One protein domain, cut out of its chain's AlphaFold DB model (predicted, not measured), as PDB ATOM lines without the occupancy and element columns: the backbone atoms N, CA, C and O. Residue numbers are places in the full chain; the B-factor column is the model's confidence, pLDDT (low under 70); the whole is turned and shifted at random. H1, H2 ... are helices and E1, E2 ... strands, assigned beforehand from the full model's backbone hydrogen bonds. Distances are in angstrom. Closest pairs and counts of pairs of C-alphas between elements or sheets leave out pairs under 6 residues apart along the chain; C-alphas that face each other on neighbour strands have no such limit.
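Overview. This is residues 414 to 547 of the 814 residues of the protein "Protein transport protein Sec24A" of Trichinella sp. T9 (UniProt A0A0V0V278). With little regular structure, a loop-rich body holds the small antiparallel sheet E4 E5 E6 and the parallel pair E3 and E7, and an arm with antiparallel E1 and E2 leads to H1, where residues 441 to 447 stick out. Four named helices and seven named strands, mixed, hold 42 of 134 printed residues. The whole is only just compact, close to loose: radius of gyration of the C-alphas 17.0 A, spans 50 by 37 by 29 A.

Along the chain. E1 is residues 432 to 434, from C-alpha 432 at (23.177, -6.722, -22.887); then come H1, 443 to 449, E2, 455 to 457, E3, 467 to 470, E4, 489 to 491, E5, 494 to 496, E6, 503 to 505, H2, 508 to 511, H3, 526 to 529, E7, 533 to 536, 10.2 A long, and H4, 539 to 542, ending at C-alpha 542 (27.191, -1.388, 0.010).

Arrangement. E4 E5 E6 is a meander of antiparallel neighbours in chain order; N 491 and O 494 are 2.9 A apart, N 495 and O 504 2.8 A. Between E3 and E7, N 469 and O 534 are 2.8 A apart. In H1 every O i to N i+4 pair is within hydrogen-bond range; H2, H3 and H4 are too short for one.

Size, cuts and confidence. The C-alphas farthest apart, of Lys 448 and Gly 517, are 52.3 A apart. The printed part has no cut; links E3 to E4 and H2 to H3 are long. Residues 417 to 425 have pLDDT under 70.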
ATOM      1  N   VAL A 414      29.203  -5.596 -32.760       76.62
ATOM      2  CA  VAL A 414      29.535  -4.200 -32.452       76.62
ATOM      3  C   VAL A 414      31.018  -3.964 -32.738       76.62
ATOM      4  O   VAL A 414      31.881  -4.327 -31.942       76.62
ATOM      5  N   ILE A 415      31.318  -3.349 -33.883       73.88
ATOM      6  CA  ILE A 415      32.687  -2.983 -34.264       73.88
ATOM      7  C   ILE A 415      33.105  -1.730 -33.482       73.88
ATOM      8  O   ILE A 415      32.536  -0.652 -33.667       73.88
ATOM      9  N   LEU A 416      34.100  -1.867 -32.605       73.25
ATOM     10  CA  LEU A 416      34.606  -0.767 -31.783       73.25
ATOM     11  C   LEU A 416      35.617   0.100 -32.561       73.25
ATOM     12  O   LEU A 416      36.473  -0.429 -33.269       73.25
ATOM     13  N   PRO A 417      35.580   1.440 -32.430       69.56
ATOM     14  CA  PRO A 417      36.546   2.312 -33.089       69.56
ATOM     15  C   PRO A 417      37.931   2.230 -32.429       69.56
ATOM     16  O   PRO A 417      38.061   2.087 -31.212       69.56
ATOM     17  N   ARG A 418      38.993   2.424 -33.219       63.12
ATOM     18  CA  ARG A 418      40.374   2.533 -32.708       63.12
ATOM     19  C   ARG A 418      40.483   3.632 -31.635       63.12
ATOM     20  O   ARG A 418      39.929   4.714 -31.827       63.12
ATOM     21  N   PRO A 419      41.214   3.405 -30.524       63.16
ATOM     22  CA  PRO A 419      42.134   2.292 -30.270       63.16
ATOM     23  C   PRO A 419      41.500   1.036 -29.642       63.16
ATOM     24  O   PRO A 419      42.236   0.096 -29.368       63.16
ATOM     25  N   TYR A 420      40.180   0.981 -29.438       65.00
ATOM     26  CA  TYR A 420      39.473  -0.145 -28.796       65.00
ATOM     27  C   TYR A 420      39.318  -1.389 -29.712       65.00
ATOM     28  O   TYR A 420      38.541  -2.290 -29.426       65.00
ATOM     29  N   ASP A 421      40.075  -1.419 -30.809       54.00
ATOM     30  CA  ASP A 421      40.080  -2.370 -31.935       54.00
ATOM     31  C   ASP A 421      41.067  -3.539 -31.693       54.00
ATOM     32  O   ASP A 421      41.761  -3.989 -32.601       54.00
ATOM     33  N   ARG A 422      41.232  -3.955 -30.430       50.94
ATOM     34  CA  ARG A 422      42.083  -5.087 -30.020       50.94
ATOM     35  C   ARG A 422      41.430  -5.832 -28.869       50.94
ATOM     36  O   ARG A 422      41.238  -5.219 -27.826       50.94
ATOM     37  N   ASP A 423      41.145  -7.115 -29.074       57.28
ATOM     38  CA  ASP A 423      40.950  -8.176 -28.064       57.28
ATOM     39  C   ASP A 423      39.937  -7.914 -26.919       57.28
ATOM     40  O   ASP A 423      39.786  -8.726 -26.010       57.28
ATOM     41  N   LEU A 424      39.212  -6.795 -26.966       62.91
ATOM     42  CA  LEU A 424      38.259  -6.330 -25.965       62.91
ATOM     43  C   LEU A 424      36.879  -6.932 -26.239       62.91
ATOM     44  O   LEU A 424      36.085  -6.374 -27.000       62.91
ATOM     45  N   GLU A 425      36.588  -8.067 -25.603       65.19
ATOM     46  CA  GLU A 425      35.279  -8.718 -25.698       65.19
ATOM     47  C   GLU A 425      34.153  -7.784 -25.215       65.19
ATOM     48  O   GLU A 425      34.081  -7.389 -24.043       65.19
ATOM     49  N   SER A 426      33.232  -7.456 -26.129       74.62
ATOM     50  CA  SER A 426      31.948  -6.829 -25.797       74.62
ATOM     51  C   SER A 426      31.206  -7.648 -24.736       74.62
ATOM     52  O   SER A 426      31.441  -8.845 -24.588       74.62
ATOM     53  N   SER A 427      30.266  -7.016 -24.024       77.31
ATOM     54  CA  SER A 427      29.330  -7.771 -23.183       77.31
ATOM     55  C   SER A 427      28.621  -8.840 -24.019       77.31
ATOM     56  O   SER A 427      28.281  -8.583 -25.181       77.31
ATOM     57  N   ASP A 428      28.404 -10.010 -23.412       82.69
ATOM     58  CA  ASP A 428      27.609 -11.104 -23.971       82.69
ATOM     59  C   ASP A 428      26.273 -10.542 -24.480       82.69
ATOM     60  O   ASP A 428      25.504  -9.909 -23.745       82.69
ATOM     61  N   SER A 429      25.999 -10.767 -25.764       84.00
ATOM     62  CA  SER A 429      24.829 -10.229 -26.460       84.00
ATOM     63  C   SER A 429      23.504 -10.734 -25.872       84.00
ATOM     64  O   SER A 429      22.456 -10.120 -26.066       84.00
ATOM     65  N   SER A 430      23.529 -11.828 -25.116       84.19
ATOM     66  CA  SER A 430      22.383 -12.364 -24.390       84.19
ATOM     67  C   SER A 430      22.232 -11.823 -22.960       84.19
ATOM     68  O   SER A 430      21.241 -12.136 -22.305       84.19
ATOM     69  N   VAL A 431      23.164 -10.979 -22.498       87.75
ATOM     70  CA  VAL A 431      23.089 -10.203 -21.242       87.75
ATOM     71  C   VAL A 431      22.763  -8.738 -21.516       87.75
ATOM     72  O   VAL A 431      21.948  -8.154 -20.802       87.75
ATOM     73  N   LEU A 432      23.380  -8.129 -22.535       89.38
ATOM     74  CA  LEU A 432      23.177  -6.722 -22.887       89.38
ATOM     75  C   LEU A 432      23.238  -6.508 -24.405       89.38
ATOM     76  O   LEU A 432      24.270  -6.727 -25.035       89.38
ATOM     77  N   ARG A 433      22.156  -5.977 -24.985       88.94
ATOM     78  CA  ARG A 433      22.087  -5.557 -26.396       88.94
ATOM     79  C   ARG A 433      21.578  -4.132 -26.538       88.94
ATOM     80  O   ARG A 433      20.681  -3.706 -25.817       88.94
ATOM     81  N   CYS A 434      22.103  -3.428 -27.535       89.31
ATOM     82  CA  CYS A 434      21.495  -2.214 -28.072       89.31
ATOM     83  C   CYS A 434      20.602  -2.576 -29.268       89.31
ATOM     84  O   CYS A 434      20.916  -3.504 -30.014       89.31
ATOM     85  N   THR A 435      19.521  -1.828 -29.496       91.62
ATOM     86  CA  THR A 435      18.716  -1.941 -30.727       91.62
ATOM     87  C   THR A 435      19.455  -1.449 -31.976       91.62
ATOM     88  O   THR A 435      19.079  -1.809 -33.087       91.62
ATOM     89  N   LEU A 436      20.504  -0.635 -31.804       89.94
ATOM     90  CA  LEU A 436      21.343  -0.088 -32.870       89.94
ATOM     91  C   LEU A 436      22.820  -0.369 -32.559       89.94
ATOM     92  O   LEU A 436      23.358   0.172 -31.593       89.94
ATOM     93  N   ALA A 437      23.487  -1.181 -33.385       84.94
ATOM     94  CA  ALA A 437      24.919  -1.479 -33.233       84.94
ATOM     95  C   ALA A 437      25.813  -0.241 -33.464       84.94
ATOM     96  O   ALA A 437      26.869  -0.115 -32.852       84.94
ATOM     97  N   ALA A 438      25.356   0.703 -34.294       87.00
ATOM     98  CA  ALA A 438      25.927   2.039 -34.431       87.00
ATOM     99  C   ALA A 438      24.960   3.072 -33.829       87.00
ATOM    100  O   ALA A 438      23.864   3.288 -34.351       87.00
ATOM    101  N   VAL A 439      25.350   3.707 -32.721       89.00
ATOM    102  CA  VAL A 439      24.531   4.734 -32.056       89.00
ATOM    103  C   VAL A 439      24.598   6.047 -32.855       89.00
ATOM    104  O   VAL A 439      25.703   6.519 -33.127       89.00
ATOM    105  N   PRO A 440      23.461   6.671 -33.226       91.12
ATOM    106  CA  PRO A 440      23.468   7.939 -33.954       91.12
ATOM    107  C   PRO A 440      24.154   9.076 -33.187       91.12
ATOM    108  O   PRO A 440      23.819   9.343 -32.034       91.12
ATOM    109  N   GLU A 441      25.041   9.806 -33.866       90.38
ATOM    110  CA  GLU A 441      25.813  10.940 -33.322       90.38
ATOM    111  C   GLU A 441      24.965  12.095 -32.755       90.38
ATOM    112  O   GLU A 441      25.451  12.890 -31.953       90.38
ATOM    113  N   SER A 442      23.701  12.222 -33.174       90.44
ATOM    114  CA  SER A 442      22.819  13.302 -32.736       90.44
ATOM    115  C   SER A 442      21.338  12.896 -32.721       90.44
ATOM    116  O   SER A 442      20.906  12.064 -33.532       90.44
ATOM    117  N   PRO A 443      20.502  13.540 -31.875       88.94
ATOM    118  CA  PRO A 443      19.051  13.331 -31.872       88.94
ATOM    119  C   PRO A 443      18.394  13.604 -33.234       88.94
ATOM    120  O   PRO A 443      17.393  12.979 -33.583       88.94
ATOM    121  N   SER A 444      18.971  14.511 -34.028       93.06
ATOM    122  CA  SER A 444      18.515  14.833 -35.384       93.06
ATOM    123  C   SER A 444      18.723  13.682 -36.369       93.06
ATOM    124  O   SER A 444      17.878  13.484 -37.242       93.06
ATOM    125  N   VAL A 445      19.806  12.909 -36.233       93.88
ATOM    126  CA  VAL A 445      20.023  11.690 -37.030       93.88
ATOM    127  C   VAL A 445      19.083  10.587 -36.548       93.88
ATOM    128  O   VAL A 445      18.336  10.055 -37.362       93.88
ATOM    129  N   LEU A 446      18.992  10.331 -35.236       91.38
ATOM    130  CA  LEU A 446      18.058   9.338 -34.675       91.38
ATOM    131  C   LEU A 446      16.600   9.579 -35.130       91.38
ATOM    132  O   LEU A 446      15.923   8.660 -35.592       91.38
ATOM    133  N   LYS A 447      16.134  10.836 -35.102       91.81
ATOM    134  CA  LYS A 447      14.792  11.224 -35.574       91.81
ATOM    135  C   LYS A 447      14.591  11.018 -37.085       91.81
ATOM    136  O   LYS A 447      13.458  10.785 -37.506       91.81
ATOM    137  N   LYS A 448      15.655  11.089 -37.896       94.62
ATOM    138  CA  LYS A 448      15.623  10.748 -39.332       94.62
ATOM    139  C   LYS A 448      15.619   9.235 -39.561       94.62
ATOM    140  O   LYS A 448      14.875   8.783 -40.422       94.62
ATOM    141  N   CYS A 449      16.383   8.467 -38.781       92.62
ATOM    142  CA  CYS A 449      16.473   7.007 -38.893       92.62
ATOM    143  C   CYS A 449      15.152   6.280 -38.603       92.62
ATOM    144  O   CYS A 449      14.973   5.167 -39.077       92.62
ATOM    145  N   ARG A 450      14.244   6.878 -37.812       92.94
ATOM    146  CA  ARG A 450      12.946   6.314 -37.363       92.94
ATOM    147  C   ARG A 450      13.013   5.042 -36.506       92.94
ATOM    148  O   ARG A 450      12.032   4.744 -35.830       92.94
ATOM    149  N   LEU A 451      14.143   4.341 -36.479       92.56
ATOM    150  CA  LEU A 451      14.396   3.204 -35.597       92.56
ATOM    151  C   LEU A 451      14.460   3.641 -34.118       92.56
ATOM    152  O   LEU A 451      15.009   4.707 -33.820       92.56
ATOM    153  N   PRO A 452      13.945   2.832 -33.173       91.56
ATOM    154  CA  PRO A 452      14.084   3.101 -31.748       91.56
ATOM    155  C   PRO A 452      15.525   2.854 -31.281       91.56
ATOM    156  O   PRO A 452      16.131   1.841 -31.627       91.56
ATOM    157  N   LEU A 453      16.049   3.741 -30.433       90.81
ATOM    158  CA  LEU A 453      17.274   3.510 -29.661       90.81
ATOM    159  C   LEU A 453      16.890   3.043 -28.251       90.81
ATOM    160  O   LEU A 453      16.231   3.778 -27.517       90.81
ATOM    161  N   GLY A 454      17.304   1.836 -27.877       91.50
ATOM    162  CA  GLY A 454      17.025   1.238 -26.575       91.50
ATOM    163  C   GLY A 454      18.029   0.146 -26.210       91.50
ATOM    164  O   GLY A 454      18.812  -0.297 -27.049       91.50
ATOM    165  N   LEU A 455      17.988  -0.276 -24.946       90.62
ATOM    166  CA  LEU A 455      18.791  -1.373 -24.411       90.62
ATOM    167  C   LEU A 455      17.874  -2.519 -23.977       90.62
ATOM    168  O   LEU A 455      16.854  -2.279 -23.335       90.62
ATOM    169  N   ILE A 456      18.269  -3.747 -24.302       90.88
ATOM    170  CA  ILE A 456      17.691  -4.993 -23.794       90.88
ATOM    171  C   ILE A 456      18.710  -5.565 -22.807       90.88
ATOM    172  O   ILE A 456      19.893  -5.651 -23.143       90.88
ATOM    173  N   VAL A 457      18.274  -5.907 -21.593       90.88
ATOM    174  CA  VAL A 457      19.162  -6.332 -20.500       90.88
ATOM    175  C   VAL A 457      18.581  -7.557 -19.799       90.88
ATOM    176  O   VAL A 457      17.439  -7.517 -19.353       90.88
ATOM    177  N   HIS A 458      19.380  -8.613 -19.660       90.94
ATOM    178  CA  HIS A 458      19.074  -9.815 -18.881       90.94
ATOM    179  C   HIS A 458      20.186 -10.010 -17.829       90.94
ATOM    180  O   HIS A 458      21.048 -10.875 -17.988       90.94
ATOM    181  N   PRO A 459      20.227  -9.188 -16.760       87.00
ATOM    182  CA  PRO A 459      21.406  -9.074 -15.896       87.00
ATOM    183  C   PRO A 459      21.715 -10.363 -15.121       87.00
ATOM    184  O   PRO A 459      22.876 -10.724 -14.979       87.00
ATOM    185  N   PHE A 460      20.683 -11.092 -14.685       85.75
ATOM    186  CA  PHE A 460      20.794 -12.376 -13.980       85.75
ATOM    187  C   PHE A 460      20.691 -13.569 -14.953       85.75
ATOM    188  O   PHE A 460      19.955 -14.523 -14.714       85.75
ATOM    189  N   LYS A 461      21.377 -13.517 -16.106       86.31
ATOM    190  CA  LYS A 461      21.461 -14.698 -16.983       86.31
ATOM    191  C   LYS A 461      22.423 -15.728 -16.390       86.31
ATOM    192  O   LYS A 461      23.512 -15.380 -15.939       86.31
ATOM    193  N   ASP A 462      22.064 -17.008 -16.469       81.12
ATOM    194  CA  ASP A 462      22.990 -18.111 -16.216       81.12
ATOM    195  C   ASP A 462      24.097 -18.162 -17.281       81.12
ATOM    196  O   ASP A 462      23.963 -18.771 -18.344       81.12
ATOM    197  N   LEU A 463      25.207 -17.485 -16.983       81.06
ATOM    198  CA  LEU A 463      26.429 -17.498 -17.779       81.06
ATOM    199  C   LEU A 463      27.299 -18.713 -17.446       81.06
ATOM    200  O   LEU A 463      27.503 -19.050 -16.281       81.06
ATOM    201  N   LYS A 464      27.895 -19.321 -18.479       76.38
ATOM    202  CA  LYS A 464      28.874 -20.417 -18.329       76.38
ATOM    203  C   LYS A 464      30.175 -19.982 -17.645       76.38
ATOM    204  O   LYS A 464      30.860 -20.807 -17.050       76.38
ATOM    205  N   LYS A 465      30.526 -18.701 -17.774       78.31
ATOM    206  CA  LYS A 465      31.715 -18.070 -17.200       78.31
ATOM    207  C   LYS A 465      31.338 -16.646 -16.800       78.31
ATOM    208  O   LYS A 465      31.156 -15.794 -17.662       78.31
ATOM    209  N   LEU A 466      31.227 -16.405 -15.498       85.94
ATOM    210  CA  LEU A 466      31.141 -15.074 -14.903       85.94
ATOM    211  C   LEU A 466      32.356 -14.918 -13.990       85.94
ATOM    212  O   LEU A 466      32.677 -15.830 -13.229       85.94
ATOM    213  N   VAL A 467      33.072 -13.802 -14.110       88.94
ATOM    214  CA  VAL A 467      34.295 -13.587 -13.336       88.94
ATOM    215  C   VAL A 467      33.953 -12.864 -12.040       88.94
ATOM    216  O   VAL A 467      33.656 -11.671 -12.049       88.94
ATOM    217  N   MET A 468      34.009 -13.605 -10.934       90.62
ATOM    218  CA  MET A 468      33.880 -13.057  -9.588       90.62
ATOM    219  C   MET A 468      35.194 -12.386  -9.155       90.62
ATOM    220  O   MET A 468      36.286 -12.905  -9.409       90.62
ATOM    221  N   VAL A 469      35.083 -11.218  -8.522       90.38
ATOM    222  CA  VAL A 469      36.201 -10.377  -8.084       90.38
ATOM    223  C   VAL A 469      36.011 -10.001  -6.619       90.38
ATOM    224  O   VAL A 469      35.124  -9.221  -6.272       90.38
ATOM    225  N   GLU A 470      36.878 -10.527  -5.761       88.38
ATOM    226  CA  GLU A 470      37.001 -10.106  -4.366       88.38
ATOM    227  C   GLU A 470      38.058  -8.995  -4.259       88.38
ATOM    228  O   GLU A 470      39.162  -9.120  -4.797       88.38
ATOM    229  N   THR A 471      37.715  -7.873  -3.622       83.81
ATOM    230  CA  THR A 471      38.632  -6.738  -3.437       83.81
ATOM    231  C   THR A 471      38.188  -5.844  -2.280       83.81
ATOM    232  O   THR A 471      36.999  -5.609  -2.084       83.81
ATOM    233  N   SER A 472      39.156  -5.289  -1.553       82.81
ATOM    234  CA  SER A 472      38.983  -4.266  -0.512       82.81
ATOM    235  C   SER A 472      38.314  -2.987  -1.028       82.81
ATOM    236  O   SER A 472      37.522  -2.369  -0.317       82.81
ATOM    237  N   ILE A 473      38.639  -2.579  -2.261       87.94
ATOM    238  CA  ILE A 473      38.206  -1.308  -2.856       87.94
ATOM    239  C   ILE A 473      37.686  -1.541  -4.277       87.94
ATOM    240  O   ILE A 473      38.447  -1.846  -5.199       87.94
ATOM    241  N   ILE A 474      36.386  -1.315  -4.484       94.00
ATOM    242  CA  ILE A 474      35.774  -1.315  -5.819       94.00
ATOM    243  C   ILE A 474      36.012   0.051  -6.475       94.00
ATOM    244  O   ILE A 474      35.419   1.067  -6.100       94.00
ATOM    245  N   VAL A 475      36.891   0.096  -7.479       95.12
ATOM    246  CA  VAL A 475      37.314   1.355  -8.110       95.12
ATOM    247  C   VAL A 475      36.191   1.959  -8.962       95.12
ATOM    248  O   VAL A 475      35.755   1.393  -9.966       95.12
ATOM    249  N   ARG A 476      35.736   3.161  -8.576       95.94
ATOM    250  CA  ARG A 476      34.667   3.923  -9.246       95.94
ATOM    251  C   ARG A 476      35.117   5.339  -9.605       95.94
ATOM    252  O   ARG A 476      35.886   5.965  -8.879       95.94
ATOM    253  N   CYS A 477      34.603   5.890 -10.704       97.19
ATOM    254  CA  CYS A 477      34.886   7.270 -11.101       97.19
ATOM    255  C   CYS A 477      34.313   8.262 -10.078       97.19
ATOM    256  O   CYS A 477      33.120   8.229  -9.764       97.19
ATOM    257  N   ARG A 478      35.134   9.222  -9.631       96.50
ATOM    258  CA  ARG A 478      34.752  10.238  -8.629       96.50
ATOM    259  C   ARG A 478      33.652  11.213  -9.074       96.50
ATOM    260  O   ARG A 478      33.175  11.980  -8.251       96.50
ATOM    261  N   SER A 479      33.275  11.213 -10.358       95.94
ATOM    262  CA  SER A 479      32.248  12.110 -10.914       95.94
ATOM    263  C   SER A 479      30.903  11.415 -11.142       95.94
ATOM    264  O   SER A 479      29.900  11.838 -10.586       95.94
ATOM    265  N   CYS A 480      30.862  10.353 -11.953       94.75
ATOM    266  CA  CYS A 480      29.616   9.663 -12.327       94.75
ATOM    267  C   CYS A 480      29.355   8.369 -11.529       94.75
ATOM    268  O   CYS A 480      28.342   7.693 -11.742       94.75
ATOM    269  N   ARG A 481      30.282   7.986 -10.636       95.31
ATOM    270  CA  ARG A 481      30.282   6.717  -9.882       95.31
ATOM    271  C   ARG A 481      30.131   5.474 -10.777       95.31
ATOM    272  O   ARG A 481      29.619   4.460 -10.316       95.31
ATOM    273  N   ALA A 482      30.536   5.554 -12.048       96.25
ATOM    274  CA  ALA A 482      30.682   4.385 -12.912       96.25
ATOM    275  C   ALA A 482      31.867   3.537 -12.437       96.25
ATOM    276  O   ALA A 482      32.893   4.093 -12.039       96.25
ATOM    277  N   TYR A 483      31.716   2.217 -12.483       96.38
ATOM    278  CA  TYR A 483      32.787   1.265 -12.202       96.38
ATOM    279  C   TYR A 483      33.915   1.398 -13.234       96.38
ATOM    280  O   TYR A 483      33.672   1.775 -14.387       96.38
ATOM    281  N   ILE A 484      35.150   1.108 -12.821       95.50
ATOM    282  CA  ILE A 484      36.232   0.862 -13.775       95.50
ATOM    283  C   ILE A 484      35.879  -0.378 -14.619       95.50
ATOM    284  O   ILE A 484      35.156  -1.256 -14.156       95.50
ATOM    285  N   ASN A 485      36.261  -0.369 -15.894       93.88
ATOM    286  CA  ASN A 485      35.763  -1.296 -16.913       93.88
ATOM    287  C   ASN A 485      36.742  -1.344 -18.108       93.88
ATOM    288  O   ASN A 485      37.556  -0.421 -18.225       93.88
ATOM    289  N   PRO A 486      36.645  -2.320 -19.032       91.81
ATOM    290  CA  PRO A 486      37.611  -2.504 -20.125       91.81
ATOM    291  C   PRO A 486      37.854  -1.285 -21.033       91.81
ATOM    292  O   PRO A 486      38.929  -1.133 -21.604       91.81
ATOM    293  N   TYR A 487      36.882  -0.374 -21.159       90.88
ATOM    294  CA  TYR A 487      36.942   0.747 -22.106       90.88
ATOM    295  C   TYR A 487      37.596   2.025 -21.540       90.88
ATOM    296  O   TYR A 487      37.615   3.066 -22.211       90.88
ATOM    297  N   VAL A 488      38.098   2.001 -20.299       92.19
ATOM    298  CA  VAL A 488      38.825   3.142 -19.709       92.19
ATOM    299  C   VAL A 488      40.200   3.331 -20.357       92.19
ATOM    300  O   VAL A 488      40.729   2.439 -21.011       92.19
ATOM    301  N   ARG A 489      40.810   4.508 -20.171       90.44
ATOM    302  CA  ARG A 489      42.173   4.779 -20.657       90.44
ATOM    303  C   ARG A 489      43.102   5.126 -19.506       90.44
ATOM    304  O   ARG A 489      42.904   6.158 -18.864       90.44
ATOM    305  N   PHE A 490      44.114   4.297 -19.277       91.44
ATOM    306  CA  PHE A 490      45.198   4.600 -18.344       91.44
ATOM    307  C   PHE A 490      46.099   5.716 -18.891       91.44
ATOM    308  O   PHE A 490      46.339   5.799 -20.095       91.44
ATOM    309  N   VAL A 491      46.553   6.591 -17.995       89.69
ATOM    310  CA  VAL A 491      47.508   7.680 -18.241       89.69
ATOM    311  C   VAL A 491      48.352   7.814 -16.972       89.69
ATOM    312  O   VAL A 491      47.872   8.312 -15.952       89.69
ATOM    313  N   ASP A 492      49.587   7.319 -17.011       85.50
ATOM    314  CA  ASP A 492      50.490   7.212 -15.858       85.50
ATOM    315  C   ASP A 492      49.834   6.478 -14.664       85.50
ATOM    316  O   ASP A 492      49.393   5.338 -14.796       85.50
ATOM    317  N   ARG A 493      49.723   7.125 -13.493       89.25
ATOM    318  CA  ARG A 493      48.992   6.621 -12.306       89.25
ATOM    319  C   ARG A 493      47.508   7.028 -12.266       89.25
ATOM    320  O   ARG A 493      46.877   7.007 -11.207       89.25
ATOM    321  N   ASN A 494      46.942   7.453 -13.393       94.00
ATOM    322  CA  ASN A 494      45.548   7.875 -13.515       94.00
ATOM    323  C   ASN A 494      44.785   7.020 -14.534       94.00
ATOM    324  O   ASN A 494      45.364   6.379 -15.407       94.00
ATOM    325  N   TRP A 495      43.456   7.069 -14.460       95.00
ATOM    326  CA  TRP A 495      42.564   6.525 -15.477       95.00
ATOM    327  C   TRP A 495      41.465   7.526 -15.849       95.00
ATOM    328  O   TRP A 495      40.823   8.148 -14.993       95.00
ATOM    329  N   ASN A 496      41.240   7.675 -17.150       95.19
ATOM    330  CA  ASN A 496      40.178   8.494 -17.719       95.19
ATOM    331  C   ASN A 496      38.917   7.648 -17.892       95.19
ATOM    332  O   ASN A 496      38.937   6.605 -18.548       95.19
ATOM    333  N   CYS A 497      37.814   8.104 -17.298       95.50
ATOM    334  CA  CYS A 497      36.540   7.399 -17.358       95.50
ATOM    335  C   CYS A 497      35.896   7.545 -18.746       95.50
ATOM    336  O   CYS A 497      35.581   8.654 -19.172       95.50
ATOM    337  N   ASN A 498      35.630   6.422 -19.413       92.12
ATOM    338  CA  ASN A 498      34.918   6.338 -20.694       92.12
ATOM    339  C   ASN A 498      33.517   6.976 -20.678       92.12
ATOM    340  O   ASN A 498      33.062   7.490 -21.693       92.12
ATOM    341  N   ILE A 499      32.841   6.973 -19.525       93.69
ATOM    342  CA  ILE A 499      31.471   7.484 -19.385       93.69
ATOM    343  C   ILE A 499      31.414   9.020 -19.352       93.69
ATOM    344  O   ILE A 499      30.510   9.611 -19.940       93.69
ATOM    345  N   CYS A 500      32.354   9.686 -18.672       94.12
ATOM    346  CA  CYS A 500      32.293  11.139 -18.432       94.12
ATOM    347  C   CYS A 500      33.598  11.904 -18.721       94.12
ATOM    348  O   CYS A 500      33.747  13.041 -18.275       94.12
ATOM    349  N   GLY A 501      34.584  11.277 -19.369       92.88
ATOM    350  CA  GLY A 501      35.889  11.852 -19.736       92.88
ATOM    351  C   GLY A 501      36.846  12.171 -18.576       92.88
ATOM    352  O   GLY A 501      38.050  12.284 -18.787       92.88
ATOM    353  N   ARG A 502      36.343  12.319 -17.345       95.56
ATOM    354  CA  ARG A 502      37.111  12.828 -16.199       95.56
ATOM    355  C   ARG A 502      38.219  11.865 -15.758       95.56
ATOM    356  O   ARG A 502      37.963  10.677 -15.550       95.56
ATOM    357  N   ALA A 503      39.408  12.421 -15.525       96.44
ATOM    358  CA  ALA A 503      40.556  11.742 -14.930       96.44
ATOM    359  C   ALA A 503      40.350  11.429 -13.436       96.44
ATOM    360  O   ALA A 503      39.802  12.241 -12.673       96.44
ATOM    361  N   ASN A 504      40.847  10.273 -13.004       97.25
ATOM    362  CA  ASN A 504      40.791   9.757 -11.636       97.25
ATOM    363  C   ASN A 504      42.171   9.184 -11.277       97.25
ATOM    364  O   ASN A 504      42.767   8.516 -12.117       97.25
ATOM    365  N   ARG A 505      42.658   9.392 -10.047       95.69
ATOM    366  CA  ARG A 505      43.843   8.670  -9.552       95.69
ATOM    367  C   ARG A 505      43.494   7.189  -9.395       95.69
ATOM    368  O   ARG A 505      42.391   6.866  -8.948       95.69
ATOM    369  N   LEU A 506      44.421   6.310  -9.754       94.44
ATOM    370  CA  LEU A 506      44.314   4.880  -9.494       94.44
ATOM    371  C   LEU A 506      44.782   4.582  -8.051       94.44
ATOM    372  O   LEU A 506      45.835   5.094  -7.662       94.44
ATOM    373  N   PRO A 507      44.030   3.815  -7.237       93.06
ATOM    374  CA  PRO A 507      44.508   3.368  -5.928       93.06
ATOM    375  C   PRO A 507      45.709   2.435  -6.078       93.06
ATOM    376  O   PRO A 507      45.730   1.598  -6.979       93.06
ATOM    377  N   ASP A 508      46.688   2.549  -5.182       90.31
ATOM    378  CA  ASP A 508      47.913   1.750  -5.259       90.31
ATOM    379  C   ASP A 508      47.630   0.235  -5.035       90.31
ATOM    380  O   ASP A 508      48.281  -0.607  -5.651       90.31
ATOM    381  N   GLU A 509      46.564  -0.123  -4.301       89.06
ATOM    382  CA  GLU A 509      46.021  -1.497  -4.197       89.06
ATOM    383  C   GLU A 509      45.591  -2.100  -5.546       89.06
ATOM    384  O   GLU A 509      45.671  -3.312  -5.742       89.06
ATOM    385  N   PHE A 510      45.166  -1.284  -6.516       91.69
ATOM    386  CA  PHE A 510      44.677  -1.795  -7.799       91.69
ATOM    387  C   PHE A 510      45.804  -2.405  -8.653       91.69
ATOM    388  O   PHE A 510      45.532  -3.212  -9.540       91.69
ATOM    389  N   TYR A 511      47.073  -2.104  -8.356       89.94
ATOM    390  CA  TYR A 511      48.219  -2.763  -8.991       89.94
ATOM    391  C   TYR A 511      48.399  -4.226  -8.535       89.94
ATOM    392  O   TYR A 511      49.115  -4.972  -9.200       89.94
ATOM    393  N   TYR A 512      47.759  -4.668  -7.443       87.69
ATOM    394  CA  TYR A 512      47.736  -6.071  -7.008       87.69
ATOM    395  C   TYR A 512      46.583  -6.837  -7.670       87.69
ATOM    396  O   TYR A 512      45.412  -6.579  -7.394       87.69
ATOM    397  N   ASN A 513      46.901  -7.793  -8.544       84.50
ATOM    398  CA  ASN A 513      45.918  -8.621  -9.238       84.50
ATOM    399  C   ASN A 513      45.454  -9.789  -8.330       84.50
ATOM    400  O   ASN A 513      46.260 -10.682  -8.045       84.50
ATOM    401  N   PRO A 514      44.167  -9.837  -7.919       79.31
ATOM    402  CA  PRO A 514      43.685 -10.804  -6.930       79.31
ATOM    403  C   PRO A 514      43.664 -12.252  -7.440       79.31
ATOM    404  O   PRO A 514      43.813 -13.170  -6.644       79.31
ATOM    405  N   GLN A 515      43.545 -12.482  -8.754       79.81
ATOM    406  CA  GLN A 515      43.521 -13.835  -9.329       79.81
ATOM    407  C   GLN A 515      44.908 -14.474  -9.455       79.81
ATOM    408  O   GLN A 515      45.020 -15.693  -9.539       79.81
ATOM    409  N   THR A 516      45.969 -13.663  -9.506       83.50
ATOM    410  CA  THR A 516      47.348 -14.153  -9.702       83.50
ATOM    411  C   THR A 516      48.245 -13.967  -8.481       83.50
ATOM    412  O   THR A 516      49.371 -14.465  -8.485       83.50
ATOM    413  N   GLY A 517      47.775 -13.249  -7.455       81.75
ATOM    414  CA  GLY A 517      48.534 -12.949  -6.239       81.75
ATOM    415  C   GLY A 517      49.746 -12.038  -6.467       81.75
ATOM    416  O   GLY A 517      50.688 -12.060  -5.675       81.75
ATOM    417  N   LYS A 518      49.777 -11.281  -7.573       84.19
ATOM    418  CA  LYS A 518      50.955 -10.521  -8.021       84.19
ATOM    419  C   LYS A 518      50.654  -9.039  -8.185       84.19
ATOM    420  O   LYS A 518      49.627  -8.658  -8.741       84.19
ATOM    421  N   VAL A 519      51.606  -8.209  -7.763       85.69
ATOM    422  CA  VAL A 519      51.656  -6.791  -8.139       85.69
ATOM    423  C   VAL A 519      52.198  -6.684  -9.567       85.69
ATOM    424  O   VAL A 519      53.194  -7.329  -9.895       85.69
ATOM    425  N   GLY A 520      51.546  -5.898 -10.423       85.31
ATOM    426  CA  GLY A 520      51.889  -5.789 -11.840       85.31
ATOM    427  C   GLY A 520      51.087  -4.715 -12.573       85.31
ATOM    428  O   GLY A 520      50.691  -3.710 -11.986       85.31
ATOM    429  N   ASP A 521      50.876  -4.920 -13.873       87.44
ATOM    430  CA  ASP A 521      50.133  -3.997 -14.734       87.44
ATOM    431  C   ASP A 521      48.614  -4.024 -14.432       87.44
ATOM    432  O   ASP A 521      47.992  -5.088 -14.554       87.44
ATOM    433  N   PRO A 522      47.987  -2.874 -14.100       89.38
ATOM    434  CA  PRO A 522      46.535  -2.740 -13.974       89.38
ATOM    435  C   PRO A 522      45.728  -3.217 -15.187       89.38
ATOM    436  O   PRO A 522      44.564  -3.576 -15.018       89.38
ATOM    437  N   SER A 523      46.306  -3.233 -16.397       87.44
ATOM    438  CA  SER A 523      45.616  -3.703 -17.606       87.44
ATOM    439  C   SER A 523      45.235  -5.188 -17.538       87.44
ATOM    440  O   SER A 523      44.208  -5.584 -18.086       87.44
ATOM    441  N   LEU A 524      46.010  -5.997 -16.806       88.81
ATOM    442  CA  LEU A 524      45.842  -7.450 -16.684       88.81
ATOM    443  C   LEU A 524      44.788  -7.859 -15.644       88.81
ATOM    444  O   LEU A 524      44.644  -9.042 -15.332       88.81
ATOM    445  N   ARG A 525      44.079  -6.895 -15.048       90.12
ATOM    446  CA  ARG A 525      43.064  -7.160 -14.026       90.12
ATOM    447  C   ARG A 525      41.759  -7.722 -14.597       90.12
ATOM    448  O   ARG A 525      41.345  -7.293 -15.675       90.12
ATOM    449  N   PRO A 526      41.026  -8.551 -13.828       90.38
ATOM    450  CA  PRO A 526      39.680  -9.007 -14.178       90.38
ATOM    451  C   PRO A 526      38.740  -7.890 -14.648       90.38
ATOM    452  O   PRO A 526      38.080  -8.047 -15.672       90.38
ATOM    453  N   GLU A 527      38.743  -6.747 -13.954       92.56
ATOM    454  CA  GLU A 527      37.875  -5.589 -14.211       92.56
ATOM    455  C   GLU A 527      38.207  -4.811 -15.498       92.56
ATOM    456  O   GLU A 527      37.444  -3.940 -15.914       92.56
ATOM    457  N   ILE A 528      39.359  -5.095 -16.112       91.38
ATOM    458  CA  ILE A 528      39.813  -4.499 -17.376       91.38
ATOM    459  C   ILE A 528      39.792  -5.533 -18.509       91.38
ATOM    460  O   ILE A 528      39.579  -5.171 -19.660       91.38
ATOM    461  N   GLN A 529      39.969  -6.816 -18.189       87.81
ATOM    462  CA  GLN A 529      39.969  -7.919 -19.153       87.81
ATOM    463  C   GLN A 529      38.564  -8.451 -19.489       87.81
ATOM    464  O   GLN A 529      38.410  -9.127 -20.497       87.81
ATOM    465  N   ASN A 530      37.540  -8.181 -18.667       87.75
ATOM    466  CA  ASN A 530      36.193  -8.739 -18.845       87.75
ATOM    467  C   ASN A 530      35.131  -7.631 -18.796       87.75
ATOM    468  O   ASN A 530      35.147  -6.769 -17.917       87.75
ATOM    469  N   SER A 531      34.174  -7.675 -19.723       86.69
ATOM    470  CA  SER A 531      33.048  -6.731 -19.809       86.69
ATOM    471  C   SER A 531      31.865  -7.089 -18.898       86.69
ATOM    472  O   SER A 531      31.104  -6.196 -18.523       86.69
ATOM    473  N   SER A 532      31.760  -8.360 -18.493       89.19
ATOM    474  CA  SER A 532      30.802  -8.881 -17.510       89.19
ATOM    475  C   SER A 532      31.548  -9.518 -16.333       89.19
ATOM    476  O   SER A 532      32.267 -10.504 -16.504       89.19
ATOM    477  N   ILE A 533      31.372  -8.948 -15.140       91.50
ATOM    478  CA  ILE A 533      32.009  -9.361 -13.879       91.50
ATOM    479  C   ILE A 533      31.016  -9.240 -12.723       91.50
ATOM    480  O   ILE A 533      30.051  -8.480 -12.808       91.50
ATOM    481  N   GLU A 534      31.303  -9.924 -11.622       93.00
ATOM    482  CA  GLU A 534      30.583  -9.797 -10.355       93.00
ATOM    483  C   GLU A 534      31.574  -9.431  -9.245       93.00
ATOM    484  O   GLU A 534      32.659 -10.003  -9.167       93.00
ATOM    485  N   PHE A 535      31.233  -8.462  -8.395       93.19
ATOM    486  CA  PHE A 535      32.069  -8.089  -7.252       93.19
ATOM    487  C   PHE A 535      31.507  -8.694  -5.971       93.19
ATOM    488  O   PHE A 535      30.323  -8.517  -5.689       93.19
ATOM    489  N   ILE A 536      32.370  -9.286  -5.142       91.75
ATOM    490  CA  ILE A 536      32.051  -9.451  -3.721       91.75
ATOM    491  C   ILE A 536      32.138  -8.051  -3.103       91.75
ATOM    492  O   ILE A 536      33.211  -7.446  -3.059       91.75
ATOM    493  N   ALA A 537      30.990  -7.488  -2.731       89.00
ATOM    494  CA  ALA A 537      30.890  -6.097  -2.311       89.00
ATOM    495  C   ALA A 537      31.396  -5.905  -0.867       89.00
ATOM    496  O   ALA A 537      30.937  -6.613   0.028       89.00
ATOM    497  N   PRO A 538      32.287  -4.933  -0.588       87.88
ATOM    498  CA  PRO A 538      32.663  -4.612   0.785       87.88
ATOM    499  C   PRO A 538      31.466  -4.057   1.564       87.88
ATOM    500  O   PRO A 538      30.963  -2.981   1.229       87.88
ATOM    501  N   ALA A 539      31.056  -4.755   2.628       86.25
ATOM    502  CA  ALA A 539      29.900  -4.409   3.460       86.25
ATOM    503  C   ALA A 539      29.820  -2.906   3.789       86.25
ATOM    504  O   ALA A 539      28.810  -2.252   3.545       86.25
ATOM    505  N   HIS A 540      30.939  -2.316   4.218       83.38
ATOM    506  CA  HIS A 540      31.035  -0.911   4.630       83.38
ATOM    507  C   HIS A 540      30.717   0.146   3.543       83.38
ATOM    508  O   HIS A 540      30.584   1.319   3.890       83.38
ATOM    509  N   GLU A 541      30.635  -0.207   2.250       85.44
ATOM    510  CA  GLU A 541      30.253   0.724   1.162       85.44
ATOM    511  C   GLU A 541      28.933   0.333   0.451       85.44
ATOM    512  O   GLU A 541      28.447   1.106  -0.383       85.44
ATOM    513  N   TYR A 542      28.350  -0.842   0.745       88.06
ATOM    514  CA  TYR A 542      27.191  -1.388   0.010       88.06
ATOM    515  C   TYR A 542      26.074  -1.999   0.879       88.06
ATOM    516  O   TYR A 542      24.955  -2.129   0.384       88.06
ATOM    517  N   GLU A 543      26.321  -2.331   2.148       87.38
ATOM    518  CA  GLU A 543      25.317  -2.881   3.069       87.38
ATOM    519  C   GLU A 543      24.775  -1.790   4.006       87.38
ATOM    520  O   GLU A 543      25.505  -1.224   4.816       87.38
ATOM    521  N   ASN A 544      23.469  -1.508   3.929       85.12
ATOM    522  CA  ASN A 544      22.779  -0.650   4.911       85.12
ATOM    523  C   ASN A 544      22.373  -1.424   6.182       85.12
ATOM    524  O   ASN A 544      22.132  -0.831   7.231       85.12
ATOM    525  N   ARG A 545      22.259  -2.750   6.060       88.25
ATOM    526  CA  ARG A 545      21.992  -3.745   7.106       88.25
ATOM    527  C   ARG A 545      22.643  -5.072   6.676       88.25
ATOM    528  O   ARG A 545      22.880  -5.223   5.476       88.25
ATOM    529  N   PRO A 546      22.889  -6.030   7.589       87.94
ATOM    530  CA  PRO A 546      23.359  -7.363   7.213       87.94
ATOM    531  C   PRO A 546      22.431  -8.012   6.167       87.94
ATOM    532  O   PRO A 546      21.211  -7.862   6.300       87.94
ATOM    533  N   PRO A 547      22.955  -8.741   5.161       90.06
ATOM    534  CA  PRO A 547      22.145  -9.315   4.088       90.06
ATOM    535  C   PRO A 547      21.023 -10.216   4.616       90.06
ATOM    536  O   PRO A 547      21.265 -11.111   5.438       90.06
TER     537      PRO A 547